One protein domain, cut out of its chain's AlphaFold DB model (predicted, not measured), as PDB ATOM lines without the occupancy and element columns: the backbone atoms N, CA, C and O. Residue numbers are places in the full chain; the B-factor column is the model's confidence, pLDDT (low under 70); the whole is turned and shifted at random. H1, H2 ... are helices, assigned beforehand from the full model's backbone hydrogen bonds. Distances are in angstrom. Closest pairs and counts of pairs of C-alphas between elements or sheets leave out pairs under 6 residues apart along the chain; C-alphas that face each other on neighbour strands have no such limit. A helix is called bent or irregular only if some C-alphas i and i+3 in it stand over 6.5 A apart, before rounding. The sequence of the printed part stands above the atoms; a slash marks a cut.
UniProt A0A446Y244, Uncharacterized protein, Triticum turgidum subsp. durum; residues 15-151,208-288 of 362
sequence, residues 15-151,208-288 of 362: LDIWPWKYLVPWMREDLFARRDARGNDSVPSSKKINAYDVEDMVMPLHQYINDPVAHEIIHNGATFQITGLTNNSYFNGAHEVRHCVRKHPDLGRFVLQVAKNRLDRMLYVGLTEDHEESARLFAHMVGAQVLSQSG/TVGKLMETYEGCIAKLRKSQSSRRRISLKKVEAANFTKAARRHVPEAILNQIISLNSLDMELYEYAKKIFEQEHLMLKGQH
ATOM      1  N   LEU A  15     117.383 110.686  91.231       87.69
ATOM      2  CA  LEU A  15     115.963 110.568  91.568       87.69
ATOM      3  C   LEU A  15     115.630 110.967  93.014       87.69
ATOM      4  O   LEU A  15     114.456 111.122  93.331       87.69
ATOM      5  N   ASP A  16     116.628 111.161  93.876       87.50
ATOM      6  CA  ASP A  16     116.429 111.546  95.277       87.50
ATOM      7  C   ASP A  16     116.601 113.058  95.501       87.50
ATOM      8  O   ASP A  16     116.346 113.558  96.596       87.50
ATOM      9  N   ILE A  17     117.022 113.805  94.473       89.94
ATOM     10  CA  ILE A  17     117.421 115.214  94.582       89.94
ATOM     11  C   ILE A  17     116.407 116.103  93.856       89.94
ATOM     12  O   ILE A  17     116.072 115.865  92.697       89.94
ATOM     13  N   TRP A  18     115.930 117.163  94.510       90.56
ATOM     14  CA  TRP A  18     115.123 118.199  93.855       90.56
ATOM     15  C   TRP A  18     115.989 119.054  92.902       90.56
ATOM     16  O   TRP A  18     117.118 119.379  93.266       90.56
ATOM     17  N   PRO A  19     115.503 119.452  91.707       93.00
ATOM     18  CA  PRO A  19     114.181 119.168  91.129       93.00
ATOM     19  C   PRO A  19     114.110 117.839  90.358       93.00
ATOM     20  O   PRO A  19     113.033 117.411  89.938       93.00
ATOM     21  N   TRP A  20     115.242 117.162  90.175       93.31
ATOM     22  CA  TRP A  20     115.387 115.987  89.315       93.31
ATOM     23  C   TRP A  20     114.499 114.800  89.688       93.31
ATOM     24  O   TRP A  20     114.031 114.099  88.792       93.31
ATOM     25  N   LYS A  21     114.194 114.621  90.977       93.00
ATOM     26  CA  LYS A  21     113.209 113.654  91.479       93.00
ATOM     27  C   LYS A  21     111.869 113.723  90.739       93.00
ATOM     28  O   LYS A  21     111.227 112.695  90.559       93.00
ATOM     29  N   TYR A  22     111.457 114.916  90.316       93.19
ATOM     30  CA  TYR A  22     110.200 115.145  89.603       93.19
ATOM     31  C   TYR A  22     110.411 115.216  88.090       93.19
ATOM     32  O   TYR A  22     109.659 114.614  87.329       93.19
ATOM     33  N   LEU A  23     111.468 115.908  87.653       94.81
ATOM     34  CA  LEU A  23     111.719 116.136  86.230       94.81
ATOM     35  C   LEU A  23     112.139 114.867  85.488       94.81
ATOM     36  O   LEU A  23     111.691 114.638  84.371       94.81
ATOM     37  N   VAL A  24     112.990 114.029  86.090       93.75
ATOM     38  CA  VAL A  24     113.512 112.836  85.409       93.75
ATOM     39  C   VAL A  24     112.406 111.821  85.113       93.75
ATOM     40  O   VAL A  24     112.378 111.349  83.977       93.75
ATOM     41  N   PRO A  25     111.501 111.464  86.049       94.88
ATOM     42  CA  PRO A  25     110.374 110.589  85.728       94.88
ATOM     43  C   PRO A  25     109.480 111.151  84.619       94.88
ATOM     44  O   PRO A  25     109.232 110.440  83.652       94.88
ATOM     45  N   TRP A  26     109.096 112.428  84.713       95.75
ATOM     46  CA  TRP A  26     108.252 113.102  83.719       95.75
ATOM     47  C   TRP A  26     108.881 113.103  82.318       95.75
ATOM     48  O   TRP A  26     108.281 112.624  81.359       95.75
ATOM     49  N   MET A  27     110.135 113.551  82.196       93.81
ATOM     50  CA  MET A  27     110.845 113.566  80.910       93.81
ATOM     51  C   MET A  27     111.080 112.153  80.361       93.81
ATOM     52  O   MET A  27     111.059 111.939  79.151       93.81
ATOM     53  N   ARG A  28     111.337 111.175  81.239       93.19
ATOM     54  CA  ARG A  28     111.544 109.777  80.840       93.19
ATOM     55  C   ARG A  28     110.264 109.160  80.293       93.19
ATOM     56  O   ARG A  28     110.347 108.420  79.318       93.19
ATOM     57  N   GLU A  29     109.127 109.436  80.921       95.12
ATOM     58  CA  GLU A  29     107.818 108.956  80.482       95.12
ATOM     59  C   GLU A  29     107.500 109.455  79.068       95.12
ATOM     60  O   GLU A  29     107.259 108.632  78.186       95.12
ATOM     61  N   ASP A  30     107.635 110.763  78.814       94.00
ATOM     62  CA  ASP A  30     107.455 111.346  77.475       94.00
ATOM     63  C   ASP A  30     108.417 110.727  76.444       94.00
ATOM     64  O   ASP A  30     108.001 110.261  75.378       94.00
ATOM     65  N   LEU A  31     109.707 110.633  76.785       91.12
ATOM     66  CA  LEU A  31     110.725 110.084  75.890       91.12
ATOM     67  C   LEU A  31     110.452 108.615  75.524       91.12
ATOM     68  O   LEU A  31     110.686 108.198  74.384       91.12
ATOM     69  N   PHE A  32     109.990 107.812  76.486       91.75
ATOM     70  CA  PHE A  32     109.683 106.401  76.266       91.75
ATOM     71  C   PHE A  32     108.378 106.217  75.497       91.75
ATOM     72  O   PHE A  32     108.363 105.410  74.571       91.75
ATOM     73  N   ALA A  33     107.346 107.015  75.777       92.12
ATOM     74  CA  ALA A  33     106.113 107.009  74.997       92.12
ATOM     75  C   ALA A  33     106.388 107.307  73.513       92.12
ATOM     76  O   ALA A  33     105.938 106.571  72.634       92.12
ATOM     77  N   ARG A  34     107.217 108.319  73.219       89.44
ATOM     78  CA  ARG A  34     107.626 108.642  71.840       89.44
ATOM     79  C   ARG A  34     108.445 107.519  71.207       89.44
ATOM     80  O   ARG A  34     108.235 107.189  70.044       89.44
ATOM     81  N   ARG A  35     109.375 106.906  71.952       87.50
ATOM     82  CA  ARG A  35     110.137 105.736  71.474       87.50
ATOM     83  C   ARG A  35     109.205 104.592  71.079       87.50
ATOM     84  O   ARG A  35     109.395 104.019  70.010       87.50
ATOM     85  N   ASP A  36     108.240 104.268  71.928       88.88
ATOM     86  CA  ASP A  36     107.337 103.135  71.724       88.88
ATOM     87  C   ASP A  36     106.364 103.406  70.569       88.88
ATOM     88  O   ASP A  36     106.121 102.520  69.753       88.88
ATOM     89  N   ALA A  37     105.919 104.656  70.400       86.38
ATOM     90  CA  ALA A  37     105.149 105.081  69.233       86.38
ATOM     91  C   ALA A  37     105.933 104.932  67.914       86.38
ATOM     92  O   ALA A  37     105.369 104.494  66.912       86.38
ATOM     93  N   ARG A  38     107.242 105.236  67.905       83.25
ATOM     94  CA  ARG A  38     108.106 105.029  66.724       83.25
ATOM     95  C   ARG A  38     108.348 103.553  66.405       83.25
ATOM     96  O   ARG A  38     108.506 103.216  65.240       83.25
ATOM     97  N   GLY A  39     108.400 102.688  67.420       71.00
ATOM     98  CA  GLY A  39     108.618 101.246  67.251       71.00
ATOM     99  C   GLY A  39     107.456 100.496  66.588       71.00
ATOM    100  O   GLY A  39     107.651  99.365  66.161       71.00
ATOM    101  N   ASN A  40     106.282 101.125  66.481       62.56
ATOM    102  CA  ASN A  40     105.050 100.531  65.951       62.56
ATOM    103  C   ASN A  40     104.719 100.955  64.493       62.56
ATOM    104  O   ASN A  40     103.555 100.929  64.107       62.56
ATOM    105  N   ASP A  41     105.714 101.339  63.680       59.25
ATOM    106  CA  ASP A  41     105.612 101.518  62.211       59.25
ATOM    107  C   ASP A  41     104.486 102.446  61.681       59.25
ATOM    108  O   ASP A  41     103.653 102.038  60.872       59.25
ATOM    109  N   SER A  42     104.459 103.737  62.049       53.44
ATOM    110  CA  SER A  42     103.542 104.683  61.360       53.44
ATOM    111  C   SER A  42     103.956 106.153  61.247       53.44
ATOM    112  O   SER A  42     103.207 106.933  60.658       53.44
ATOM    113  N   VAL A  43     105.134 106.570  61.722       56.16
ATOM    114  CA  VAL A  43     105.544 107.984  61.614       56.16
ATOM    115  C   VAL A  43     106.810 108.105  60.766       56.16
ATOM    116  O   VAL A  43     107.883 107.699  61.218       56.16
ATOM    117  N   PRO A  44     106.724 108.656  59.538       56.94
ATOM    118  CA  PRO A  44     107.902 109.016  58.764       56.94
ATOM    119  C   PRO A  44     108.799 109.929  59.598       56.94
ATOM    120  O   PRO A  44     108.349 110.975  60.069       56.94
ATOM    121  N   SER A  45     110.065 109.538  59.774       59.50
ATOM    122  CA  SER A  45     111.053 110.381  60.444       59.50
ATOM    123  C   SER A  45     111.154 111.697  59.687       59.50
ATOM    124  O   SER A  45     111.604 111.763  58.540       59.50
ATOM    125  N   SER A  46     110.654 112.749  60.316       59.03
ATOM    126  CA  SER A  46     110.657 114.075  59.726       59.03
ATOM    127  C   SER A  46     112.108 114.540  59.545       59.03
ATOM    128  O   SER A  46     112.878 114.607  60.502       59.03
ATOM    129  N   LYS A  47     112.516 114.840  58.302       58.44
ATOM    130  CA  LYS A  47     113.806 115.493  58.020       58.44
ATOM    131  C   LYS A  47     113.782 116.865  58.686       58.44
ATOM    132  O   LYS A  47     113.214 117.803  58.131       58.44
ATOM    133  N   LYS A  48     114.338 116.979  59.891       61.75
ATOM    134  CA  LYS A  48     114.183 118.185  60.705       61.75
ATOM    135  C   LYS A  48     115.445 119.031  60.749       61.75
ATOM    136  O   LYS A  48     116.539 118.566  61.038       61.75
ATOM    137  N   ILE A  49     115.218 120.311  60.463       68.44
ATOM    138  CA  ILE A  49     116.186 121.412  60.466       68.44
ATOM    139  C   ILE A  49     116.374 121.957  61.897       68.44
ATOM    140  O   ILE A  49     117.397 122.567  62.198       68.44
ATOM    141  N   ASN A  50     115.415 121.710  62.804       83.44
ATOM    142  CA  ASN A  50     115.393 122.272  64.153       83.44
ATOM    143  C   ASN A  50     115.309 121.191  65.242       83.44
ATOM    144  O   ASN A  50     114.276 120.546  65.406       83.44
ATOM    145  N   ALA A  51     116.373 121.054  66.041       87.88
ATOM    146  CA  ALA A  51     116.446 120.122  67.172       87.88
ATOM    147  C   ALA A  51     115.461 120.438  68.319       87.88
ATOM    148  O   ALA A  51     115.291 119.621  69.217       87.88
ATOM    149  N   TYR A  52     114.818 121.608  68.306       90.38
ATOM    150  CA  TYR A  52     113.849 122.038  69.320       90.38
ATOM    151  C   TYR A  52     112.390 121.796  68.918       90.38
ATOM    152  O   TYR A  52     111.488 122.172  69.665       90.38
ATOM    153  N   ASP A  53     112.150 121.167  67.766       89.75
ATOM    154  CA  ASP A  53     110.807 120.880  67.257       89.75
ATOM    155  C   ASP A  53     110.724 119.476  66.634       89.75
ATOM    156  O   ASP A  53     110.289 119.276  65.502       89.75
ATOM    157  N   VAL A  54     111.215 118.471  67.369       86.81
ATOM    158  CA  VAL A  54     111.345 117.071  66.919       86.81
ATOM    159  C   VAL A  54     110.311 116.171  67.596       86.81
ATOM    160  O   VAL A  54     110.671 115.201  68.249       86.81
ATOM    161  N   GLU A  55     109.023 116.502  67.450       87.56
ATOM    162  CA  GLU A  55     107.909 115.837  68.155       87.56
ATOM    163  C   GLU A  55     107.947 114.300  68.140       87.56
ATOM    164  O   GLU A  55     107.709 113.652  69.153       87.56
ATOM    165  N   ASP A  56     108.310 113.670  67.032       85.38
ATOM    166  CA  ASP A  56     108.403 112.215  66.953       85.38
ATOM    167  C   ASP A  56     109.513 111.630  67.842       85.38
ATOM    168  O   ASP A  56     109.443 110.458  68.203       85.38
ATOM    169  N   MET A  57     110.517 112.424  68.236       86.06
ATOM    170  CA  MET A  57     111.673 112.005  69.036       86.06
ATOM    171  C   MET A  57     111.640 112.474  70.490       86.06
ATOM    172  O   MET A  57     111.925 111.678  71.386       86.06
ATOM    173  N   VAL A  58     111.342 113.752  70.704       89.19
ATOM    174  CA  VAL A  58     111.440 114.467  71.982       89.19
ATOM    175  C   VAL A  58     110.320 115.499  72.071       89.19
ATOM    176  O   VAL A  58     109.855 115.993  71.044       89.19
ATOM    177  N   MET A  59     109.912 115.860  73.288       93.00
ATOM    178  CA  MET A  59     108.974 116.961  73.502       93.00
ATOM    179  C   MET A  59     109.474 118.252  72.823       93.00
ATOM    180  O   MET A  59     110.572 118.719  73.149       93.00
ATOM    181  N   PRO A  60     108.704 118.845  71.889       93.25
ATOM    182  CA  PRO A  60     109.037 120.135  71.299       93.25
ATOM    183  C   PRO A  60     109.186 121.219  72.365       93.25
ATOM    184  O   PRO A  60     108.450 121.240  73.351       93.25
ATOM    185  N   LEU A  61     110.099 122.170  72.157       95.56
ATOM    186  CA  LEU A  61     110.381 123.216  73.144       95.56
ATOM    187  C   LEU A  61     109.141 124.061  73.457       95.56
ATOM    188  O   LEU A  61     108.915 124.398  74.613       95.56
ATOM    189  N   HIS A  62     108.327 124.374  72.447       95.94
ATOM    190  CA  HIS A  62     107.086 125.125  72.638       95.94
ATOM    191  C   HIS A  62     106.074 124.349  73.496       95.94
ATOM    192  O   HIS A  62     105.352 124.957  74.278       95.94
ATOM    193  N   GLN A  63     106.040 123.017  73.397       96.75
ATOM    194  CA  GLN A  63     105.220 122.179  74.269       96.75
ATOM    195  C   GLN A  63     105.809 122.156  75.684       96.75
ATOM    196  O   GLN A  63     105.091 122.399  76.647       96.75
ATOM    197  N   TYR A  64     107.124 121.957  75.800       96.81
ATOM    198  CA  TYR A  64     107.836 121.883  77.075       96.81
ATOM    199  C   TYR A  64     107.625 123.119  77.953       96.81
ATOM    200  O   TYR A  64     107.309 122.982  79.129       96.81
ATOM    201  N   ILE A  65     107.767 124.329  77.401       97.62
ATOM    202  CA  ILE A  65     107.647 125.575  78.184       97.62
ATOM    203  C   ILE A  65     106.207 125.893  78.610       97.62
ATOM    204  O   ILE A  65     105.997 126.744  79.463       97.62
ATOM    205  N   ASN A  66     105.216 125.240  78.001       97.19
ATOM    206  CA  ASN A  66     103.804 125.409  78.344       97.19
ATOM    207  C   ASN A  66     103.259 124.221  79.155       97.19
ATOM    208  O   ASN A  66     102.080 124.198  79.509       97.19
ATOM    209  N   ASP A  67     104.098 123.225  79.456       97.50
ATOM    210  CA  ASP A  67     103.699 122.067  80.246       97.50
ATOM    211  C   ASP A  67     103.456 122.474  81.717       97.50
ATOM    212  O   ASP A  67     104.252 123.230  82.293       97.50
ATOM    213  N   PRO A  68     102.388 121.977  82.373       95.12
ATOM    214  CA  PRO A  68     102.129 122.250  83.785       95.12
ATOM    215  C   PRO A  68     103.317 121.944  84.711       95.12
ATOM    216  O   PRO A  68     103.551 122.691  85.662       95.12
ATOM    217  N   VAL A  69     104.097 120.893  84.430       95.75
ATOM    218  CA  VAL A  69     105.294 120.537  85.209       95.75
ATOM    219  C   VAL A  69     106.380 121.601  85.054       95.75
ATOM    220  O   VAL A  69     107.015 121.981  86.041       95.75
ATOM    221  N   ALA A  70     106.571 122.140  83.847       96.38
ATOM    222  CA  ALA A  70     107.514 123.232  83.616       96.38
ATOM    223  C   ALA A  70     107.074 124.517  84.327       96.38
ATOM    224  O   ALA A  70     107.887 125.163  84.992       96.38
ATOM    225  N   HIS A  71     105.784 124.855  84.274       94.19
ATOM    226  CA  HIS A  71     105.234 125.979  85.035       94.19
ATOM    227  C   HIS A  71     105.424 125.829  86.540       94.19
ATOM    228  O   HIS A  71     105.630 126.833  87.226       94.19
ATOM    229  N   GLU A  72     105.340 124.607  87.052       92.50
ATOM    230  CA  GLU A  72     105.410 124.336  88.482       92.50
ATOM    231  C   GLU A  72     106.839 124.282  89.035       92.50
ATOM    232  O   GLU A  72     107.058 124.664  90.186       92.50
ATOM    233  N   ILE A  73     107.801 123.811  88.236       94.44
ATOM    234  CA  ILE A  73     109.151 123.477  88.717       94.44
ATOM    235  C   ILE A  73     110.252 124.302  88.037       94.44
ATOM    236  O   ILE A  73     111.244 124.630  88.684       94.44
ATOM    237  N   ILE A  74     110.110 124.617  86.746       96.50
ATOM    238  CA  ILE A  74     111.178 125.224  85.935       96.50
ATOM    239  C   ILE A  74     111.076 126.747  85.928       96.50
ATOM    240  O   ILE A  74     112.073 127.432  86.150       96.50
ATOM    241  N   HIS A  75     109.884 127.280  85.658       97.12
ATOM    242  CA  HIS A  75     109.699 128.712  85.456       97.12
ATOM    243  C   HIS A  75     109.860 129.516  86.749       97.12
ATOM    244  O   HIS A  75     109.184 129.245  87.742       97.12
ATOM    245  N   ASN A  76     110.742 130.521  86.720       97.56
ATOM    246  CA  ASN A  76     111.202 131.270  87.901       97.56
ATOM    247  C   ASN A  76     111.795 130.372  89.010       97.56
ATOM    248  O   ASN A  76     111.692 130.671  90.207       97.56
ATOM    249  N   GLY A  77     112.366 129.230  88.617       95.75
ATOM    250  CA  GLY A  77     112.852 128.204  89.530       95.75
ATOM    251  C   GLY A  77     113.942 128.704  90.477       95.75
ATOM    252  O   GLY A  77     113.923 128.332  91.650       95.75
ATOM    253  N   ALA A  78     114.848 129.579  90.025       96.38
ATOM    254  CA  ALA A  78     115.911 130.111  90.881       96.38
ATOM    255  C   ALA A  78     115.343 131.032  91.971       96.38
ATOM    256  O   ALA A  78     115.661 130.878  93.155       96.38
ATOM    257  N   THR A  79     114.436 131.934  91.595       97.81
ATOM    258  CA  THR A  79     113.732 132.831  92.518       97.81
ATOM    259  C   THR A  79     112.959 132.032  93.565       97.81
ATOM    260  O   THR A  79     113.073 132.295  94.767       97.81
ATOM    261  N   PHE A  80     112.208 131.010  93.144       96.50
ATOM    262  CA  PHE A  80     111.459 130.158  94.069       96.50
ATOM    263  C   PHE A  80     112.363 129.279  94.938       96.50
ATOM    264  O   PHE A  80     112.050 129.054  96.108       96.50
ATOM    265  N   GLN A  81     113.509 128.829  94.426       95.19
ATOM    266  CA  GLN A  81     114.489 128.087  95.214       95.19
ATOM    267  C   GLN A  81     115.088 128.951  96.324       95.19
ATOM    268  O   GLN A  81     115.062 128.550  97.488       95.19
ATOM    269  N   ILE A  82     115.560 130.154  95.996       96.12
ATOM    270  CA  ILE A  82     116.178 131.065  96.970       96.12
ATOM    271  C   ILE A  82     115.168 131.504  98.034       96.12
ATOM    272  O   ILE A  82     115.507 131.600  99.215       96.12
ATOM    273  N   THR A  83     113.907 131.720  97.657       95.31
ATOM    274  CA  THR A  83     112.834 132.091  98.599       95.31
ATOM    275  C   THR A  83     112.272 130.911  99.395       95.31
ATOM    276  O   THR A  83     111.607 131.123 100.409       95.31
ATOM    277  N   GLY A  84     112.608 129.668  99.037       94.38
ATOM    278  CA  GLY A  84     112.079 128.470  99.695       94.38
ATOM    279  C   GLY A  84     110.611 128.201  99.352       94.38
ATOM    280  O   GLY A  84     109.890 127.585 100.135       94.38
ATOM    281  N   LEU A  85     110.166 128.671  98.189       95.44
ATOM    282  CA  LEU A  85     108.817 128.528  97.654       95.44
ATOM    283  C   LEU A  85     108.782 127.510  96.512       95.44
ATOM    284  O   LEU A  85     108.027 127.692  95.568       95.44
ATOM    285  N   THR A  86     109.590 126.453  96.548       94.31
ATOM    286  CA  THR A  86     109.526 125.371  95.549       94.31
ATOM    287  C   THR A  86     108.429 124.365  95.897       94.31
ATOM    288  O   THR A  86     107.837 124.409  96.979       94.31
ATOM    289  N   ASN A  87     108.154 123.414  95.004       91.31
ATOM    290  CA  ASN A  87     107.248 122.295  95.291       91.31
ATOM    291  C   ASN A  87     107.807 121.291  96.320       91.31
ATOM    292  O   ASN A  87     107.108 120.355  96.690       91.31
ATOM    293  N   ASN A  88     109.039 121.491  96.795       91.81
ATOM    294  CA  ASN A  88     109.637 120.749  97.906       91.81
ATOM    295  C   ASN A  88     109.686 121.582  99.204       91.81
ATOM    296  O   ASN A  88     110.415 121.241 100.134       91.81
ATOM    297  N   SER A  89     108.964 122.707  99.258       91.75
ATOM    298  CA  SER A  89     108.852 123.522 100.467       91.75
ATOM    299  C   SER A  89     108.060 122.797 101.557       91.75
ATOM    300  O   SER A  89     107.081 122.115 101.270       91.75
ATOM    301  N   TYR A  90     108.445 123.004 102.819       90.38
ATOM    302  CA  TYR A  90     107.646 122.588 103.980       90.38
ATOM    303  C   TYR A  90     106.402 123.460 104.184       90.38
ATOM    304  O   TYR A  90     105.506 123.092 104.940       90.38
ATOM    305  N   PHE A  91     106.349 124.635 103.552       90.50
ATOM    306  CA  PHE A  91     105.186 125.504 103.623       90.50
ATOM    307  C   PHE A  91     104.092 124.990 102.685       90.50
ATOM    308  O   PHE A  91     104.235 125.044 101.465       90.50
ATOM    309  N   ASN A  92     102.977 124.539 103.264       88.19
ATOM    310  CA  ASN A  92     101.861 123.964 102.509       88.19
ATOM    311  C   ASN A  92     101.256 124.939 101.485       88.19
ATOM    312  O   ASN A  92     100.804 124.486 100.446       88.19
ATOM    313  N   GLY A  93     101.304 126.254 101.743       91.88
ATOM    314  CA  GLY A  93     100.788 127.282 100.831       91.88
ATOM    315  C   GLY A  93     101.728 127.650  99.675       91.88
ATOM    316  O   GLY A  93     101.462 128.596  98.935       91.88
ATOM    317  N   ALA A  94     102.887 126.991  99.538       93.31
ATOM    318  CA  ALA A  94     103.894 127.394  98.557       93.31
ATOM    319  C   ALA A  94     103.396 127.231  97.112       93.31
ATOM    320  O   ALA A  94     103.766 128.025  96.245       93.31
ATOM    321  N   HIS A  95     102.561 126.221  96.848       93.25
ATOM    322  CA  HIS A  95     101.973 125.999  95.527       93.25
ATOM    323  C   HIS A  95     101.039 127.144  95.128       93.25
ATOM    324  O   HIS A  95     101.184 127.718  94.048       93.25
ATOM    325  N   GLU A  96     100.146 127.533  96.032       93.56
ATOM    326  CA  GLU A  96      99.213 128.640  95.860       93.56
ATOM    327  C   GLU A  96      99.975 129.944  95.643       93.56
ATOM    328  O   GLU A  96      99.645 130.697  94.729       93.56
ATOM    329  N   VAL A  97     101.066 130.168  96.388       93.56
ATOM    330  CA  VAL A  97     101.923 131.342  96.190       93.56
ATOM    331  C   VAL A  97     102.516 131.386  94.790       93.56
ATOM    332  O   VAL A  97     102.394 132.406  94.109       93.56
ATOM    333  N   ARG A  98     103.135 130.292  94.333       94.06
ATOM    334  CA  ARG A  98     103.692 130.219  92.974       94.06
ATOM    335  C   ARG A  98     102.614 130.451  91.920       94.06
ATOM    336  O   ARG A  98     102.841 131.184  90.957       94.06
ATOM    337  N   HIS A  99     101.440 129.851  92.106       93.06
ATOM    338  CA  HIS A  99     100.310 130.013  91.199       93.06
ATOM    339  C   HIS A  99      99.831 131.472  91.137       93.06
ATOM    340  O   HIS A  99      99.674 132.020  90.044       93.06
ATOM    341  N   CYS A 100      99.662 132.125  92.289       93.38
ATOM    342  CA  CYS A 100      99.272 133.529  92.387       93.38
ATOM    343  C   CYS A 100     100.293 134.457  91.727       93.38
ATOM    344  O   CYS A 100      99.904 135.309  90.935       93.38
ATOM    345  N   VAL A 101     101.588 134.259  91.983       93.88
ATOM    346  CA  VAL A 101     102.674 135.041  91.364       93.88
ATOM    347  C   VAL A 101     102.663 134.911  89.842       93.88
ATOM    348  O   VAL A 101     102.832 135.902  89.137       93.88
ATOM    349  N   ARG A 102     102.411 133.705  89.323       90.19
ATOM    350  CA  ARG A 102     102.310 133.462  87.877       90.19
ATOM    351  C   ARG A 102     101.108 134.175  87.256       90.19
ATOM    352  O   ARG A 102     101.212 134.700  86.153       90.19
ATOM    353  N   LYS A 103      99.968 134.181  87.953       90.69
ATOM    354  CA  LYS A 103      98.719 134.802  87.483       90.69
ATOM    355  C   LYS A 103      98.728 136.328  87.622       90.69
ATOM    356  O   LYS A 103      98.083 137.017  86.837       90.69
ATOM    357  N   HIS A 104      99.458 136.845  88.605       91.75
ATOM    358  CA  HIS A 104      99.519 138.261  88.948       91.75
ATOM    359  C   HIS A 104     100.986 138.708  89.059       91.75
ATOM    360  O   HIS A 104     101.540 138.723  90.162       91.75
ATOM    361  N   PRO A 105     101.624 139.096  87.936       86.56
ATOM    362  CA  PRO A 105     103.051 139.423  87.895       86.56
ATOM    363  C   PRO A 105     103.494 140.505  88.889       86.56
ATOM    364  O   PRO A 105     104.611 140.446  89.400       86.56
ATOM    365  N   ASP A 106     102.615 141.455  89.224       90.00
ATOM    366  CA  ASP A 106     102.903 142.495  90.219       90.00
ATOM    367  C   ASP A 106     103.220 141.917  91.606       90.00
ATOM    368  O   ASP A 106     104.072 142.452  92.318       90.00
ATOM    369  N   LEU A 107     102.612 140.780  91.968       90.81
ATOM    370  CA  LEU A 107     102.901 140.080  93.223       90.81
ATOM    371  C   LEU A 107     104.296 139.440  93.220       90.81
ATOM    372  O   LEU A 107     104.909 139.278  94.276       90.81
ATOM    373  N   GLY A 108     104.830 139.115  92.039       93.75
ATOM    374  CA  GLY A 108     106.170 138.557  91.888       93.75
ATOM    375  C   GLY A 108     107.278 139.487  92.382       93.75
ATOM    376  O   GLY A 108     108.319 139.003  92.824       93.75
ATOM    377  N   ARG A 109     107.047 140.808  92.404       95.12
ATOM    378  CA  ARG A 109     108.022 141.799  92.895       95.12
ATOM    379  C   ARG A 109     108.385 141.592  94.365       95.12
ATOM    380  O   ARG A 109     109.555 141.713  94.718       95.12
ATOM    381  N   PHE A 110     107.416 141.225  95.206       95.44
ATOM    382  CA  PHE A 110     107.663 140.957  96.626       95.44
ATOM    383  C   PHE A 110     108.521 139.705  96.814       95.44
ATOM    384  O   PHE A 110     109.502 139.722  97.556       95.44
ATOM    385  N   VAL A 111     108.204 138.636  96.078       96.38
ATOM    386  CA  VAL A 111     108.988 137.394  96.096       96.38
ATOM    387  C   VAL A 111     110.415 137.655  95.614       96.38
ATOM    388  O   VAL A 111     111.377 137.222  96.249       96.38
ATOM    389  N   LEU A 112     110.568 138.421  94.536       97.81
ATOM    390  CA  LEU A 112     111.874 138.796  94.016       97.81
ATOM    391  C   LEU A 112     112.686 139.627  95.017       97.81
ATOM    392  O   LEU A 112     113.884 139.399  95.165       97.81
ATOM    393  N   GLN A 113     112.062 140.564  95.735       97.69
ATOM    394  CA  GLN A 113     112.749 141.353  96.760       97.69
ATOM    395  C   GLN A 113     113.275 140.467  97.898       97.69
ATOM    396  O   GLN A 113     114.415 140.634  98.331       97.69
ATOM    397  N   VAL A 114     112.489 139.478  98.338       96.81
ATOM    398  CA  VAL A 114     112.954 138.479  99.312       96.81
ATOM    399  C   VAL A 114     114.130 137.677  98.746       96.81
ATOM    400  O   VAL A 114     115.100 137.438  99.466       96.81
ATOM    401  N   ALA A 115     114.081 137.290  97.467       98.25
ATOM    402  CA  ALA A 115     115.175 136.567  96.817       98.25
ATOM    403  C   ALA A 115     116.476 137.386  96.793       98.25
ATOM    404  O   ALA A 115     117.517 136.885  97.215       98.25
ATOM    405  N   LYS A 116     116.406 138.658  96.375       98.38
ATOM    406  CA  LYS A 116     117.549 139.587  96.342       98.38
ATOM    407  C   LYS A 116     118.157 139.781  97.734       98.38
ATOM    408  O   LYS A 116     119.347 139.543  97.910       98.38
ATOM    409  N   ASN A 117     117.325 140.057  98.741       97.50
ATOM    410  CA  ASN A 117     117.778 140.205 100.129       97.50
ATOM    411  C   ASN A 117     118.468 138.941 100.666       97.50
ATOM    412  O   ASN A 117     119.382 139.026 101.486       97.50
ATOM    413  N   ARG A 118     118.017 137.751 100.248       97.50
ATOM    414  CA  ARG A 118     118.669 136.490 100.621       97.50
ATOM    415  C   ARG A 118     120.004 136.315  99.910       97.50
ATOM    416  O   ARG A 118     120.944 135.896 100.576       97.50
ATOM    417  N   LEU A 119     120.098 136.654  98.622       96.31
ATOM    418  CA  LEU A 119     121.366 136.638  97.884       96.31
ATOM    419  C   LEU A 119     122.414 137.545  98.538       96.31
ATOM    420  O   LEU A 119     123.526 137.085  98.769       96.31
ATOM    421  N   ASP A 120     122.053 138.768  98.940       94.50
ATOM    422  CA  ASP A 120     122.984 139.700  99.608       94.50
ATOM    423  C   ASP A 120     123.606 139.111 100.887       94.50
ATOM    424  O   ASP A 120     124.754 139.389 101.256       94.50
ATOM    425  N   ARG A 121     122.825 138.275 101.579       92.56
ATOM    426  CA  ARG A 121     123.210 137.612 102.827       92.56
ATOM    427  C   ARG A 121     123.918 136.278 102.610       92.56
ATOM    428  O   ARG A 121     124.444 135.731 103.578       92.56
ATOM    429  N   MET A 122     123.960 135.748 101.387       91.12
ATOM    430  CA  MET A 122     124.759 134.558 101.109       91.12
ATOM    431  C   MET A 122     126.242 134.865 101.321       91.12
ATOM    432  O   MET A 122     126.699 136.004 101.192       91.12
ATOM    433  N   LEU A 123     127.001 133.838 101.699       87.31
ATOM    434  CA  LEU A 123     128.450 133.956 101.858       87.31
ATOM    435  C   LEU A 123     129.135 134.259 100.519       87.31
ATOM    436  O   LEU A 123     130.146 134.950 100.506       87.31
ATOM    437  N   TYR A 124     128.580 133.716  99.438       89.88
ATOM    438  CA  TYR A 124     129.126 133.755  98.093       89.88
ATOM    439  C   TYR A 124     128.009 133.553  97.060       89.88
ATOM    440  O   TYR A 124     127.121 132.723  97.292       89.88
ATOM    441  N   VAL A 125     128.081 134.243  95.917       93.88
ATOM    442  CA  VAL A 125     127.186 134.039  94.768       93.88
ATOM    443  C   VAL A 125     128.002 133.791  93.500       93.88
ATOM    444  O   VAL A 125     128.687 134.676  93.018       93.88
ATOM    445  N   GLY A 126     127.886 132.594  92.917       93.81
ATOM    446  CA  GLY A 126     128.582 132.230  91.678       93.81
ATOM    447  C   GLY A 126     127.709 132.246  90.428       93.81
ATOM    448  O   GLY A 126     126.494 132.053  90.503       93.81
ATOM    449  N   LEU A 127     128.355 132.390  89.271       96.06
ATOM    450  CA  LEU A 127     127.734 132.371  87.947       96.06
ATOM    451  C   LEU A 127     128.188 131.148  87.143       96.06
ATOM    452  O   LEU A 127     129.358 130.767  87.134       96.06
ATOM    453  N   THR A 128     127.250 130.499  86.449       91.38
ATOM    454  CA  THR A 128     127.542 129.236  85.743       91.38
ATOM    455  C   THR A 128     128.336 129.470  84.459       91.38
ATOM    456  O   THR A 128     129.171 128.651  84.080       91.38
ATOM    457  N   GLU A 129     128.080 130.576  83.773       90.88
ATOM    458  CA  GLU A 129     128.814 131.022  82.593       90.88
ATOM    459  C   GLU A 129     130.280 131.345  82.911       90.88
ATOM    460  O   GLU A 129     131.146 131.026  82.099       90.88
ATOM    461  N   ASP A 130     130.553 131.822  84.128       93.12
ATOM    462  CA  ASP A 130     131.887 132.135  84.648       93.12
ATOM    463  C   ASP A 130     132.324 131.106  85.703       93.12
ATOM    464  O   ASP A 130     132.816 131.439  86.779       93.12
ATOM    465  N   HIS A 131     132.123 129.817  85.412       90.12
ATOM    466  CA  HIS A 131     132.306 128.715  86.366       90.12
ATOM    467  C   HIS A 131     133.719 128.612  86.972       90.12
ATOM    468  O   HIS A 131     133.874 128.260  88.141       90.12
ATOM    469  N   GLU A 132     134.766 128.852  86.178       90.31
ATOM    470  CA  GLU A 132     136.151 128.801  86.670       90.31
ATOM    471  C   GLU A 132     136.436 129.957  87.628       90.31
ATOM    472  O   GLU A 132     136.927 129.730  88.734       90.31
ATOM    473  N   GLU A 133     136.063 131.174  87.231       91.19
ATOM    474  CA  GLU A 133     136.224 132.355  88.073       91.19
ATOM    475  C   GLU A 133     135.385 132.225  89.341       91.19
ATOM    476  O   GLU A 133     135.883 132.440  90.436       91.19
ATOM    477  N   SER A 134     134.158 131.726  89.217       92.00
ATOM    478  CA  SER A 134     133.298 131.399  90.347       92.00
ATOM    479  C   SER A 134     133.966 130.452  91.351       92.00
ATOM    480  O   SER A 134     133.967 130.691  92.559       92.00
ATOM    481  N   ALA A 135     134.581 129.371  90.874       90.06
ATOM    482  CA  ALA A 135     135.296 128.453  91.755       90.06
ATOM    483  C   ALA A 135     136.507 129.119  92.427       90.06
ATOM    484  O   ALA A 135     136.756 128.877  93.609       90.06
ATOM    485  N   ARG A 136     137.216 129.992  91.704       88.62
ATOM    486  CA  ARG A 136     138.339 130.772  92.232       88.62
ATOM    487  C   ARG A 136     137.883 131.746  93.322       88.62
ATOM    488  O   ARG A 136     138.448 131.716  94.415       88.62
ATOM    489  N   LEU A 137     136.840 132.541  93.073       88.25
ATOM    490  CA  LEU A 137     136.256 133.460  94.057       88.25
ATOM    491  C   LEU A 137     135.847 132.708  95.331       88.25
ATOM    492  O   LEU A 137     136.226 133.091  96.441       88.25
ATOM    493  N   PHE A 138     135.141 131.585  95.169       88.50
ATOM    494  CA  PHE A 138     134.746 130.725  96.281       88.50
ATOM    495  C   PHE A 138     135.952 130.192  97.063       88.50
ATOM    496  O   PHE A 138     135.969 130.249  98.294       88.50
ATOM    497  N   ALA A 139     136.983 129.699  96.372       86.44
ATOM    498  CA  ALA A 139     138.199 129.193  97.001       86.44
ATOM    499  C   ALA A 139     138.928 130.281  97.808       86.44
ATOM    500  O   ALA A 139     139.455 129.996  98.882       86.44
ATOM    501  N   HIS A 140     138.911 131.534  97.352       83.75
ATOM    502  CA  HIS A 140     139.463 132.653  98.113       83.75
ATOM    503  C   HIS A 140     138.621 133.015  99.343       83.75
ATOM    504  O   HIS A 140     139.185 133.220 100.418       83.75
ATOM    505  N   MET A 141     137.293 133.068  99.215       79.50
ATOM    506  CA  MET A 141     136.401 133.458 100.316       79.50
ATOM    507  C   MET A 141     136.253 132.380 101.389       79.50
ATOM    508  O   MET A 141     136.260 132.680 102.580       79.50
ATOM    509  N   VAL A 142     136.115 131.123 100.975       75.88
ATOM    510  CA  VAL A 142     135.761 130.005 101.861       75.88
ATOM    511  C   VAL A 142     136.946 129.081 102.104       75.88
ATOM    512  O   VAL A 142     137.075 128.519 103.192       75.88
ATOM    513  N   GLY A 143     137.849 128.952 101.128       67.75
ATOM    514  CA  GLY A 143     139.015 128.079 101.242       67.75
ATOM    515  C   GLY A 143     139.876 128.450 102.442       67.75
ATOM    516  O   GLY A 143     140.142 127.588 103.263       67.75
ATOM    517  N   ALA A 144     140.220 129.723 102.653       63.94
ATOM    518  CA  ALA A 144     141.022 130.116 103.819       63.94
ATOM    519  C   ALA A 144     140.381 129.695 105.163       63.94
ATOM    520  O   ALA A 144     141.068 129.176 106.046       63.94
ATOM    521  N   GLN A 145     139.058 129.842 105.295       66.31
ATOM    522  CA  GLN A 145     138.323 129.466 106.502       66.31
ATOM    523  C   GLN A 145     138.285 127.944 106.698       66.31
ATOM    524  O   GLN A 145     138.625 127.456 107.775       66.31
ATOM    525  N   VAL A 146     137.940 127.178 105.661       67.50
ATOM    526  CA  VAL A 146     137.895 125.707 105.727       67.50
ATOM    527  C   VAL A 146     139.284 125.124 105.977       67.50
ATOM    528  O   VAL A 146     139.438 124.211 106.785       67.50
ATOM    529  N   LEU A 147     140.313 125.682 105.342       65.50
ATOM    530  CA  LEU A 147     141.691 125.231 105.505       65.50
ATOM    531  C   LEU A 147     142.200 125.501 106.926       65.50
ATOM    532  O   LEU A 147     142.790 124.601 107.526       65.50
ATOM    533  N   SER A 148     141.867 126.657 107.512       61.97
ATOM    534  CA  SER A 148     142.180 126.952 108.919       61.97
ATOM    535  C   SER A 148     141.511 125.979 109.903       61.97
ATOM    536  O   SER A 148     142.144 125.544 110.862       61.97
ATOM    537  N   GLN A 149     140.267 125.561 109.637       61.69
ATOM    538  CA  GLN A 149     139.551 124.592 110.475       61.69
ATOM    539  C   GLN A 149     140.046 123.154 110.266       61.69
ATOM    540  O   GLN A 149     140.117 122.384 111.219       61.69
ATOM    541  N   SER A 150     140.441 122.786 109.047       58.50
ATOM    542  CA  SER A 150     140.956 121.443 108.747       58.50
ATOM    543  C   SER A 150     142.310 121.158 109.413       58.50
ATOM    544  O   SER A 150     142.566 120.026 109.819       58.50
ATOM    545  N   GLY A 151     143.152 122.186 109.591       56.03
ATOM    546  CA  GLY A 151     144.370 122.094 110.397       56.03
ATOM    547  C   GLY A 151     144.081 121.848 111.882       56.03
ATOM    548  O   GLY A 151     144.808 121.091 112.519       56.03
ATOM    549  N   THR A 208     146.997 125.393 100.041       83.44
ATOM    550  CA  THR A 208     146.833 126.797  99.634       83.44
ATOM    551  C   THR A 208     145.676 126.924  98.648       83.44
ATOM    552  O   THR A 208     145.257 125.934  98.047       83.44
ATOM    553  N   VAL A 209     145.178 128.146  98.426       78.62
ATOM    554  CA  VAL A 209     144.163 128.399  97.385       78.62
ATOM    555  C   VAL A 209     144.663 127.952  96.007       78.62
ATOM    556  O   VAL A 209     143.913 127.334  95.262       78.62
ATOM    557  N   GLY A 210     145.947 128.174  95.694       83.50
ATOM    558  CA  GLY A 210     146.552 127.707  94.444       83.50
ATOM    559  C   GLY A 210     146.501 126.184  94.295       83.50
ATOM    560  O   GLY A 210     146.040 125.686  93.271       83.50
ATOM    561  N   LYS A 211     146.878 125.433  95.342       85.44
ATOM    562  CA  LYS A 211     146.830 123.960  95.318       85.44
ATOM    563  C   LYS A 211     145.397 123.419  95.253       85.44
ATOM    564  O   LYS A 211     145.140 122.409  94.594       85.44
ATOM    565  N   LEU A 212     144.454 124.104  95.904       84.06
ATOM    566  CA  LEU A 212     143.029 123.785  95.829       84.06
ATOM    567  C   LEU A 212     142.497 123.956  94.400       84.06
ATOM    568  O   LEU A 212     141.800 123.071  93.908       84.06
ATOM    569  N   MET A 213     142.860 125.051  93.726       88.19
ATOM    570  CA  MET A 213     142.450 125.304  92.343       88.19
ATOM    571  C   MET A 213     143.065 124.306  91.360       88.19
ATOM    572  O   MET A 213     142.339 123.769  90.532       88.19
ATOM    573  N   GLU A 214     144.347 123.964  91.508       89.00
ATOM    574  CA  GLU A 214     145.002 122.923  90.698       89.00
ATOM    575  C   GLU A 214     144.284 121.565  90.836       89.00
ATOM    576  O   GLU A 214     143.963 120.897  89.850       89.00
ATOM    577  N   THR A 215     143.955 121.182  92.075       88.81
ATOM    578  CA  THR A 215     143.206 119.947  92.361       88.81
ATOM    579  C   THR A 215     141.820 119.989  91.719       88.81
ATOM    580  O   THR A 215     141.392 119.035  91.064       88.81
ATOM    581  N   TYR A 216     141.119 121.111  91.874       87.69
ATOM    582  CA  TYR A 216     139.804 121.336  91.291       87.69
ATOM    583  C   TYR A 216     139.824 121.243  89.758       87.69
ATOM    584  O   TYR A 216     138.981 120.554  89.181       87.69
ATOM    585  N   GLU A 217     140.797 121.864  89.093       89.50
ATOM    586  CA  GLU A 217     140.960 121.807  87.637       89.50
ATOM    587  C   GLU A 217     141.173 120.366  87.155       89.50
ATOM    588  O   GLU A 217     140.492 119.915  86.225       89.50
ATOM    589  N   GLY A 218     142.025 119.601  87.849       87.88
ATOM    590  CA  GLY A 218     142.226 118.176  87.583       87.88
ATOM    591  C   GLY A 218     140.940 117.350  87.737       87.88
ATOM    592  O   GLY A 218     140.616 116.517  86.882       87.88
ATOM    593  N   CYS A 219     140.162 117.599  88.795       89.25
ATOM    594  CA  CYS A 219     138.868 116.951  89.021       89.25
ATOM    595  C   CYS A 219     137.846 117.297  87.929       89.25
ATOM    596  O   CYS A 219     137.182 116.406  87.388       89.25
ATOM    597  N   ILE A 220     137.724 118.577  87.576       88.75
ATOM    598  CA  ILE A 220     136.761 119.054  86.581       88.75
ATOM    599  C   ILE A 220     137.101 118.540  85.184       88.75
ATOM    600  O   ILE A 220     136.186 118.152  84.455       88.75
ATOM    601  N   ALA A 221     138.378 118.466  84.806       87.81
ATOM    602  CA  ALA A 221     138.788 117.901  83.522       87.81
ATOM    603  C   ALA A 221     138.354 116.429  83.385       87.81
ATOM    604  O   ALA A 221     137.688 116.059  82.411       87.81
ATOM    605  N   LYS A 222     138.639 115.602  84.404       87.56
ATOM    606  CA  LYS A 222     138.209 114.192  84.456       87.56
ATOM    607  C   LYS A 222     136.684 114.065  84.411       87.56
ATOM    608  O   LYS A 222     136.146 113.259  83.647       87.56
ATOM    609  N   LEU A 223     135.978 114.897  85.181       85.19
ATOM    610  CA  LEU A 223     134.516 114.912  85.211       85.19
ATOM    611  C   LEU A 223     133.927 115.279  83.844       85.19
ATOM    612  O   LEU A 223     133.037 114.578  83.364       85.19
ATOM    613  N   ARG A 224     134.434 116.331  83.192       86.06
ATOM    614  CA  ARG A 224     133.986 116.767  81.859       86.06
ATOM    615  C   ARG A 224     134.191 115.674  80.812       86.06
ATOM    616  O   ARG A 224     133.260 115.411  80.051       86.06
ATOM    617  N   LYS A 225     135.340 114.982  80.822       89.25
ATOM    618  CA  LYS A 225     135.603 113.834  79.932       89.25
ATOM    619  C   LYS A 225     134.561 112.728  80.140       89.25
ATOM    620  O   LYS A 225     133.885 112.332  79.194       89.25
ATOM    621  N   SER A 226     134.346 112.302  81.387       86.00
ATOM    622  CA  SER A 226     133.351 111.273  81.733       86.00
ATOM    623  C   SER A 226     131.917 111.668  81.353       86.00
ATOM    624  O   SER A 226     131.154 110.851  80.832       86.00
ATOM    625  N   GLN A 227     131.521 112.916  81.616       86.12
ATOM    626  CA  GLN A 227     130.182 113.415  81.295       86.12
ATOM    627  C   GLN A 227     129.962 113.519  79.783       86.12
ATOM    628  O   GLN A 227     128.890 113.153  79.305       86.12
ATOM    629  N   SER A 228     130.973 113.947  79.021       85.75
ATOM    630  CA  SER A 228     130.914 113.991  77.556       85.75
ATOM    631  C   SER A 228     130.680 112.596  76.965       85.75
ATOM    632  O   SER A 228     129.723 112.394  76.212       85.75
ATOM    633  N   SER A 229     131.464 111.601  77.395       89.00
ATOM    634  CA  SER A 229     131.299 110.210  76.956       89.00
ATOM    635  C   SER A 229     129.915 109.656  77.302       89.00
ATOM    636  O   SER A 229     129.232 109.110  76.432       89.00
ATOM    637  N   ARG A 230     129.445 109.858  78.542       85.69
ATOM    638  CA  ARG A 230     128.103 109.424  78.965       85.69
ATOM    639  C   ARG A 230     126.996 110.103  78.171       85.69
ATOM    640  O   ARG A 230     126.034 109.435  77.792       85.69
ATOM    641  N   ARG A 231     127.123 111.401  77.891       83.62
ATOM    642  CA  ARG A 231     126.149 112.147  77.089       83.62
ATOM    643  C   ARG A 231     126.072 111.598  75.666       83.62
ATOM    644  O   ARG A 231     124.968 111.342  75.195       83.62
ATOM    645  N   ARG A 232     127.216 111.365  75.016       85.12
ATOM    646  CA  ARG A 232     127.288 110.781  73.667       85.12
ATOM    647  C   ARG A 232     126.584 109.425  73.604       85.12
ATOM    648  O   ARG A 232     125.753 109.202  72.732       85.12
ATOM    649  N   ILE A 233     126.865 108.542  74.563       86.75
ATOM    650  CA  ILE A 233     126.245 107.212  74.635       86.75
ATOM    651  C   ILE A 233     124.732 107.325  74.880       86.75
ATOM    652  O   ILE A 233     123.944 106.675  74.193       86.75
ATOM    653  N   SER A 234     124.321 108.174  75.824       81.25
ATOM    654  CA  SER A 234     122.914 108.307  76.232       81.25
ATOM    655  C   SER A 234     122.031 108.900  75.132       81.25
ATOM    656  O   SER A 234     120.871 108.513  74.999       81.25
ATOM    657  N   LEU A 235     122.572 109.818  74.326       81.56
ATOM    658  CA  LEU A 235     121.829 110.498  73.263       81.56
ATOM    659  C   LEU A 235     121.877 109.769  71.914       81.56
ATOM    660  O   LEU A 235     121.176 110.182  70.998       81.56
ATOM    661  N   LYS A 236     122.611 108.655  71.786       83.81
ATOM    662  CA  LYS A 236     122.750 107.907  70.521       83.81
ATOM    663  C   LYS A 236     121.405 107.524  69.883       83.81
ATOM    664  O   LYS A 236     121.261 107.535  68.670       83.81
ATOM    665  N   LYS A 237     120.386 107.208  70.691       78.81
ATOM    666  CA  LYS A 237     119.039 106.839  70.199       78.81
ATOM    667  C   LYS A 237     118.169 108.031  69.776       78.81
ATOM    668  O   LYS A 237     117.093 107.827  69.219       78.81
ATOM    669  N   VAL A 238     118.613 109.249  70.065       78.44
ATOM    670  CA  VAL A 238     117.954 110.513  69.703       78.44
ATOM    671  C   VAL A 238     118.923 111.440  68.970       78.44
ATOM    672  O   VAL A 238     118.756 112.650  68.994       78.44
ATOM    673  N   GLU A 239     119.940 110.879  68.312       77.94
ATOM    674  CA  GLU A 239     121.022 111.640  67.677       77.94
ATOM    675  C   GLU A 239     120.517 112.619  66.608       77.94
ATOM    676  O   GLU A 239     121.067 113.708  66.461       77.94
ATOM    677  N   ALA A 240     119.417 112.285  65.924       76.69
ATOM    678  CA  ALA A 240     118.780 113.194  64.972       76.69
ATOM    679  C   ALA A 240     118.216 114.470  65.637       76.69
ATOM    680  O   ALA A 240     118.190 115.526  65.005       76.69
ATOM    681  N   ALA A 241     117.859 114.430  66.927       78.56
ATOM    682  CA  ALA A 241     117.619 115.620  67.744       78.56
ATOM    683  C   ALA A 241     118.963 116.152  68.288       78.56
ATOM    684  O   ALA A 241     119.304 116.013  69.465       78.56
ATOM    685  N   ASN A 242     119.774 116.735  67.402       82.69
ATOM    686  CA  ASN A 242     121.128 117.175  67.738       82.69
ATOM    687  C   ASN A 242     121.148 118.545  68.452       82.69
ATOM    688  O   ASN A 242     121.214 119.608  67.829       82.69
ATOM    689  N   PHE A 243     121.121 118.525  69.786       84.62
ATOM    690  CA  PHE A 243     121.147 119.724  70.636       84.62
ATOM    691  C   PHE A 243     122.540 120.376  70.737       84.62
ATOM    692  O   PHE A 243     123.221 120.289  71.769       84.62
ATOM    693  N   THR A 244     122.957 121.074  69.679       85.38
ATOM    694  CA  THR A 244     124.199 121.866  69.654       85.38
ATOM    695  C   THR A 244     123.975 123.328  70.060       85.38
ATOM    696  O   THR A 244     122.853 123.836  70.072       85.38
ATOM    697  N   LYS A 245     125.062 124.058  70.359       86.81
ATOM    698  CA  LYS A 245     124.987 125.521  70.545       86.81
ATOM    699  C   LYS A 245     124.540 126.238  69.264       86.81
ATOM    700  O   LYS A 245     123.819 127.224  69.361       86.81
ATOM    701  N   ALA A 246     124.920 125.737  68.087       88.19
ATOM    702  CA  ALA A 246     124.472 126.281  66.805       88.19
ATOM    703  C   ALA A 246     122.970 126.042  66.577       88.19
ATOM    704  O   ALA A 246     122.270 126.943  66.123       88.19
ATOM    705  N   ALA A 247     122.451 124.874  66.977       88.06
ATOM    706  CA  ALA A 247     121.030 124.547  66.871       88.06
ATOM    707  C   ALA A 247     120.141 125.534  67.644       88.06
ATOM    708  O   ALA A 247     119.057 125.857  67.170       88.06
ATOM    709  N   ARG A 248     120.617 126.094  68.770       89.94
ATOM    710  CA  ARG A 248     119.883 127.112  69.556       89.94
ATOM    711  C   ARG A 248     119.479 128.338  68.743       89.94
ATOM    712  O   ARG A 248     118.464 128.945  69.048       89.94
ATOM    713  N   ARG A 249     120.246 128.692  67.705       90.31
ATOM    714  CA  ARG A 249     119.939 129.835  66.828       90.31
ATOM    715  C   ARG A 249     118.689 129.616  65.970       90.31
ATOM    716  O   ARG A 249     118.165 130.579  65.434       90.31
ATOM    717  N   HIS A 250     118.225 128.373  65.848       89.94
ATOM    718  CA  HIS A 250     117.014 128.019  65.104       89.94
ATOM    719  C   HIS A 250     115.754 128.035  65.981       89.94
ATOM    720  O   HIS A 250     114.663 127.763  65.482       89.94
ATOM    721  N   VAL A 251     115.873 128.328  67.283       92.44
ATOM    722  CA  VAL A 251     114.699 128.529  68.139       92.44
ATOM    723  C   VAL A 251     113.996 129.816  67.695       92.44
ATOM    724  O   VAL A 251     114.651 130.859  67.649       92.44
ATOM    725  N   PRO A 252     112.689 129.778  67.375       94.69
ATOM    726  CA  PRO A 252     111.970 130.973  66.952       94.69
ATOM    727  C   PRO A 252     112.004 132.069  68.022       94.69
ATOM    728  O   PRO A 252     111.830 131.791  69.209       94.69
ATOM    729  N   GLU A 253     112.152 133.324  67.598       96.25
ATOM    730  CA  GLU A 253     112.212 134.480  68.503       96.25
ATOM    731  C   GLU A 253     110.968 134.586  69.401       96.25
ATOM    732  O   GLU A 253     111.083 134.858  70.592       96.25
ATOM    733  N   ALA A 254     109.784 134.263  68.871       96.81
ATOM    734  CA  ALA A 254     108.549 134.220  69.652       96.81
ATOM    735  C   ALA A 254     108.633 133.251  70.849       96.81
ATOM    736  O   ALA A 254     108.149 133.570  71.934       96.81
ATOM    737  N   ILE A 255     109.298 132.102  70.678       97.19
ATOM    738  CA  ILE A 255     109.508 131.120  71.751       97.19
ATOM    739  C   ILE A 255     110.521 131.647  72.772       97.19
ATOM    740  O   ILE A 255     110.318 131.483  73.973       97.19
ATOM    741  N   LEU A 256     111.582 132.327  72.323       97.00
ATOM    742  CA  LEU A 256     112.546 132.967  73.226       97.00
ATOM    743  C   LEU A 256     111.883 134.059  74.075       97.00
ATOM    744  O   LEU A 256     112.054 134.073  75.292       97.00
ATOM    745  N   ASN A 257     111.067 134.916  73.459       98.00
ATOM    746  CA  ASN A 257     110.319 135.961  74.160       98.00
ATOM    747  C   ASN A 257     109.336 135.367  75.173       98.00
ATOM    748  O   ASN A 257     109.211 135.878  76.288       98.00
ATOM    749  N   GLN A 258     108.692 134.247  74.833       97.94
ATOM    750  CA  GLN A 258     107.840 133.530  75.773       97.94
ATOM    751  C   GLN A 258     108.642 132.975  76.959       97.94
ATOM    752  O   GLN A 258     108.234 133.162  78.102       97.94
ATOM    753  N   ILE A 259     109.804 132.356  76.723       98.00
ATOM    754  CA  ILE A 259     110.690 131.868  77.794       98.00
ATOM    755  C   ILE A 259     111.112 133.014  78.718       98.00
ATOM    756  O   ILE A 259     111.061 132.850  79.936       98.00
ATOM    757  N   ILE A 260     111.499 134.163  78.158       97.56
ATOM    758  CA  ILE A 260     111.874 135.357  78.929       97.56
ATOM    759  C   ILE A 260     110.690 135.824  79.782       97.56
ATOM    760  O   ILE A 260     110.849 136.039  80.981       97.56
ATOM    761  N   SER A 261     109.491 135.915  79.198       96.31
ATOM    762  CA  SER A 261     108.284 136.322  79.923       96.31
ATOM    763  C   SER A 261     107.916 135.352  81.046       96.31
ATOM    764  O   SER A 261     107.515 135.789  82.122       96.31
ATOM    765  N   LEU A 262     108.042 134.043  80.819       96.94
ATOM    766  CA  LEU A 262     107.743 133.019  81.823       96.94
ATOM    767  C   LEU A 262     108.774 132.988  82.960       96.94
ATOM    768  O   LEU A 262     108.473 132.481  84.039       96.94
ATOM    769  N   ASN A 263     109.966 133.542  82.735       97.81
ATOM    770  CA  ASN A 263     111.070 133.594  83.693       97.81
ATOM    771  C   ASN A 263     111.421 135.028  84.115       97.81
ATOM    772  O   ASN A 263     112.568 135.304  84.459       97.81
ATOM    773  N   SER A 264     110.465 135.958  84.080       96.94
ATOM    774  CA  SER A 264     110.737 137.381  84.318       96.94
ATOM    775  C   SER A 264     111.420 137.663  85.664       96.94
ATOM    776  O   SER A 264     112.257 138.559  85.738       96.94
ATOM    777  N   LEU A 265     111.100 136.898  86.716       98.12
ATOM    778  CA  LEU A 265     111.729 137.059  88.030       98.12
ATOM    779  C   LEU A 265     113.171 136.559  88.011       98.12
ATOM    780  O   LEU A 265     114.054 137.255  88.501       98.12
ATOM    781  N   ASP A 266     113.422 135.400  87.399       98.31
ATOM    782  CA  ASP A 266     114.775 134.850  87.276       98.31
ATOM    783  C   ASP A 266     115.669 135.727  86.395       98.31
ATOM    784  O   ASP A 266     116.840 135.901  86.717       98.31
ATOM    785  N   MET A 267     115.121 136.336  85.337       98.00
ATOM    786  CA  MET A 267     115.853 137.304  84.516       98.00
ATOM    787  C   MET A 267     116.320 138.498  85.357       98.00
ATOM    788  O   MET A 267     117.490 138.873  85.304       98.00
ATOM    789  N   GLU A 268     115.438 139.072  86.178       98.31
ATOM    790  CA  GLU A 268     115.796 140.209  87.032       98.31
ATOM    791  C   GLU A 268     116.708 139.804  88.207       98.31
ATOM    792  O   GLU A 268     117.605 140.555  88.599       98.31
ATOM    793  N   LEU A 269     116.512 138.607  88.767       98.56
ATOM    794  CA  LEU A 269     117.363 138.059  89.820       98.56
ATOM    795  C   LEU A 269     118.778 137.781  89.312       98.56
ATOM    796  O   LEU A 269     119.742 138.055  90.018       98.56
ATOM    797  N   TYR A 270     118.910 137.277  88.087       98.44
ATOM    798  CA  TYR A 270     120.194 137.037  87.441       98.44
ATOM    799  C   TYR A 270     120.956 138.343  87.183       98.44
ATOM    800  O   TYR A 270     122.137 138.440  87.514       98.44
ATOM    801  N   GLU A 271     120.283 139.392  86.695       98.50
ATOM    802  CA  GLU A 271     120.887 140.730  86.582       98.50
ATOM    803  C   GLU A 271     121.363 141.273  87.935       98.50
ATOM    804  O   GLU A 271     122.386 141.953  88.018       98.50
ATOM    805  N   TYR A 272     120.642 140.963  89.014       98.44
ATOM    806  CA  TYR A 272     121.065 141.310  90.365       98.44
ATOM    807  C   TYR A 272     122.279 140.490  90.825       98.44
ATOM    808  O   TYR A 272     123.243 141.057  91.335       98.44
ATOM    809  N   ALA A 273     122.275 139.176  90.587       97.94
ATOM    810  CA  ALA A 273     123.370 138.276  90.939       97.94
ATOM    811  C   ALA A 273     124.682 138.648  90.231       97.94
ATOM    812  O   ALA A 273     125.734 138.619  90.864       97.94
ATOM    813  N   LYS A 274     124.629 139.085  88.965       97.69
ATOM    814  CA  LYS A 274     125.808 139.605  88.250       97.69
ATOM    815  C   LYS A 274     126.463 140.781  88.972       97.69
ATOM    816  O   LYS A 274     127.683 140.822  89.078       97.69
ATOM    817  N   LYS A 275     125.668 141.695  89.535       97.31
ATOM    818  CA  LYS A 275     126.196 142.834  90.307       97.31
ATOM    819  C   LYS A 275     126.907 142.377  91.578       97.31
ATOM    820  O   LYS A 275     127.950 142.930  91.908       97.31
ATOM    821  N   ILE A 276     126.364 141.374  92.274       95.31
ATOM    822  CA  ILE A 276     127.019 140.782  93.451       95.31
ATOM    823  C   ILE A 276     128.344 140.137  93.035       95.31
ATOM    824  O   ILE A 276     129.378 140.436  93.624       95.31
ATOM    825  N   PHE A 277     128.331 139.322  91.980       94.19
ATOM    826  CA  PHE A 277     129.518 138.633  91.474       94.19
ATOM    827  C   PHE A 277     130.638 139.607  91.070       94.19
ATOM    828  O   PHE A 277     131.797 139.428  91.443       94.19
ATOM    829  N   GLU A 278     130.300 140.692  90.366       93.44
ATOM    830  CA  GLU A 278     131.252 141.755  90.019       93.44
ATOM    831  C   GLU A 278     131.845 142.431  91.265       93.44
ATOM    832  O   GLU A 278     133.049 142.692  91.315       93.44
ATOM    833  N   GLN A 279     131.025 142.695  92.287       90.19
ATOM    834  CA  GLN A 279     131.490 143.266  93.553       90.19
ATOM    835  C   GLN A 279     132.435 142.315  94.293       90.19
ATOM    836  O   GLN A 279     133.501 142.749  94.730       90.19
ATOM    837  N   GLU A 280     132.090 141.029  94.394       88.12
ATOM    838  CA  GLU A 280     132.942 139.999  95.004       88.12
ATOM    839  C   GLU A 280     134.301 139.906  94.292       88.12
ATOM    840  O   GLU A 280     135.351 139.859  94.939       88.12
ATOM    841  N   HIS A 281     134.302 139.983  92.959       86.81
ATOM    842  CA  HIS A 281     135.525 139.995  92.156       86.81
ATOM    843  C   HIS A 281     136.402 141.224  92.412       86.81
ATOM    844  O   HIS A 281     137.620 141.118  92.582       86.81
ATOM    845  N   LEU A 282     135.794 142.414  92.463       87.38
ATOM    846  CA  LEU A 282     136.508 143.658  92.761       87.38
ATOM    847  C   LEU A 282     137.092 143.652  94.179       87.38
ATOM    848  O   LEU A 282     138.226 144.097  94.365       87.38
ATOM    849  N   MET A 283     136.364 143.105  95.157       79.12
ATOM    850  CA  MET A 283     136.841 142.965  96.535       79.12
ATOM    851  C   MET A 283     138.062 142.049  96.645       79.12
ATOM    852  O   MET A 283     138.945 142.319  97.453       79.12
ATOM    853  N   LEU A 284     138.164 140.995  95.831       77.19
ATOM    854  CA  LEU A 284     139.371 140.163  95.816       77.19
ATOM    855  C   LEU A 284     140.561 140.848  95.141       77.19
ATOM    856  O   LEU A 284     141.701 140.655  95.565       77.19
ATOM    857  N   LYS A 285     140.318 141.655  94.103       77.69
ATOM    858  CA  LYS A 285     141.377 142.401  93.407       77.69
ATOM    859  C   LYS A 285     141.915 143.575  94.230       77.69
ATOM    860  O   LYS A 285     143.099 143.890  94.129       77.69
ATOM    861  N   GLY A 286     141.076 144.210  95.046       64.44
ATOM    862  CA  GLY A 286     141.479 145.238  96.005       64.44
ATOM    863  C   GLY A 286     141.742 144.631  97.382       64.44
ATOM    864  O   GLY A 286     140.811 144.478  98.156       64.44
ATOM    865  N   GLN A 287     142.993 144.291  97.706       49.56
ATOM    866  CA  GLN A 287     143.411 143.686  98.985       49.56
ATOM    867  C   GLN A 287     142.856 144.400 100.243       49.56
ATOM    868  O   GLN A 287     143.538 145.247 100.820       49.56
ATOM    869  N   HIS A 288     141.674 144.016 100.738       40.56
ATOM    870  CA  HIS A 288     141.172 144.348 102.080       40.56
ATOM    871  C   HIS A 288     140.522 143.115 102.743       40.56
ATOM    872  O   HIS A 288     139.463 142.660 102.307       40.56
TER     873      HIS A 288
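This is residues 15 to 151 and 208 to 288 of the 362 residues of an uncharacterized protein of Triticum turgidum subsp. durum (UniProt A0A446Y244). The model is an open frame of helices: H6 and H11 run side by side with H4 packed on both, and the long helix H8 spans the opposite side, with a wide space between H8 and H11. H7a joins H11 to one end of H8; past residue 238 of H8 the backbone folds back through the short H9 to H10, while residues 221 to 234 of H8 stick out free. The printed part has 218 residues with eleven named helices, H1 to H11 in order, and no named strand: the class is all helix. The whole is loose, with a radius of gyration of the C-alphas of 20.9 A, and only just elongated, spanning 67 by 45 by 33 A.

H1, residues 20 to 39, is close to but not clearly touching H3, residues 68 to 74, the C-alphas of Leu 23 and Val 69 being closest at 7.9 A. H2, residues 61 to 64, is close but not clearly touching H10, residues 253 to 262, with C-alphas 62 and 255 closest at 6.5 A. H4, residues 77 to 83, touches H6, residues 105 to 121, at a steep tilt of 65 degrees, the closest C-alphas being Thr 83 and Ala 115, 5.4 A apart. H5, residues 94 to 103, and H6 touch only at the corner, with C-alphas 101 and 108 closest at 5.0 A. H11, residues 264 to 285, touches H6 at a shallow tilt of 19 degrees, the same way, with C-alphas 112 and 265 closest at 6.2 A. H7, residues 131 to 151, was assigned as one helix by its hydrogen bonds but is bent, C-alphas 141 and 144 being 6.7 A apart. Its arm H7a, residues 131 to 141, touches residues 280 to 284 of H11, with C-alphas 137 and 281 closest at 6.8 A. H7a also touches residues 209 to 213 of H8, residues 209 to 238, with C-alphas 139 and 209 closest at 6.0 A. Every O i to N i+4 pair is within hydrogen-bond range in H3, H4, H5, H7a, H10 and the arm H7b, residues 144 to 151; the counts are 15 of 16 in H1, 9 of 13 in H6, 24 of 26 in H8 and 17 of 18 in H11, and H2 and H9, residues 247 to 250, are too short for such a pair.

H1 begins at C-alpha 20 (115.387, 115.987, 89.315) and is 27.4 A long. H6 measures 25.2 A. H8 is 42.1 A long and irregular, C-alphas 234 and 237 being 7.3 A apart. H11, 32.4 A, ends at C-alpha 285 (141.377, 142.401, 93.407).

Residues 152 to 207 are not printed, and C-alphas 151 and 208 are 12.0 A apart across the cut. The link H1 to H2 is long. The pLDDT is under 70 at residues 40 to 49, 143 to 151 and 286 to 288.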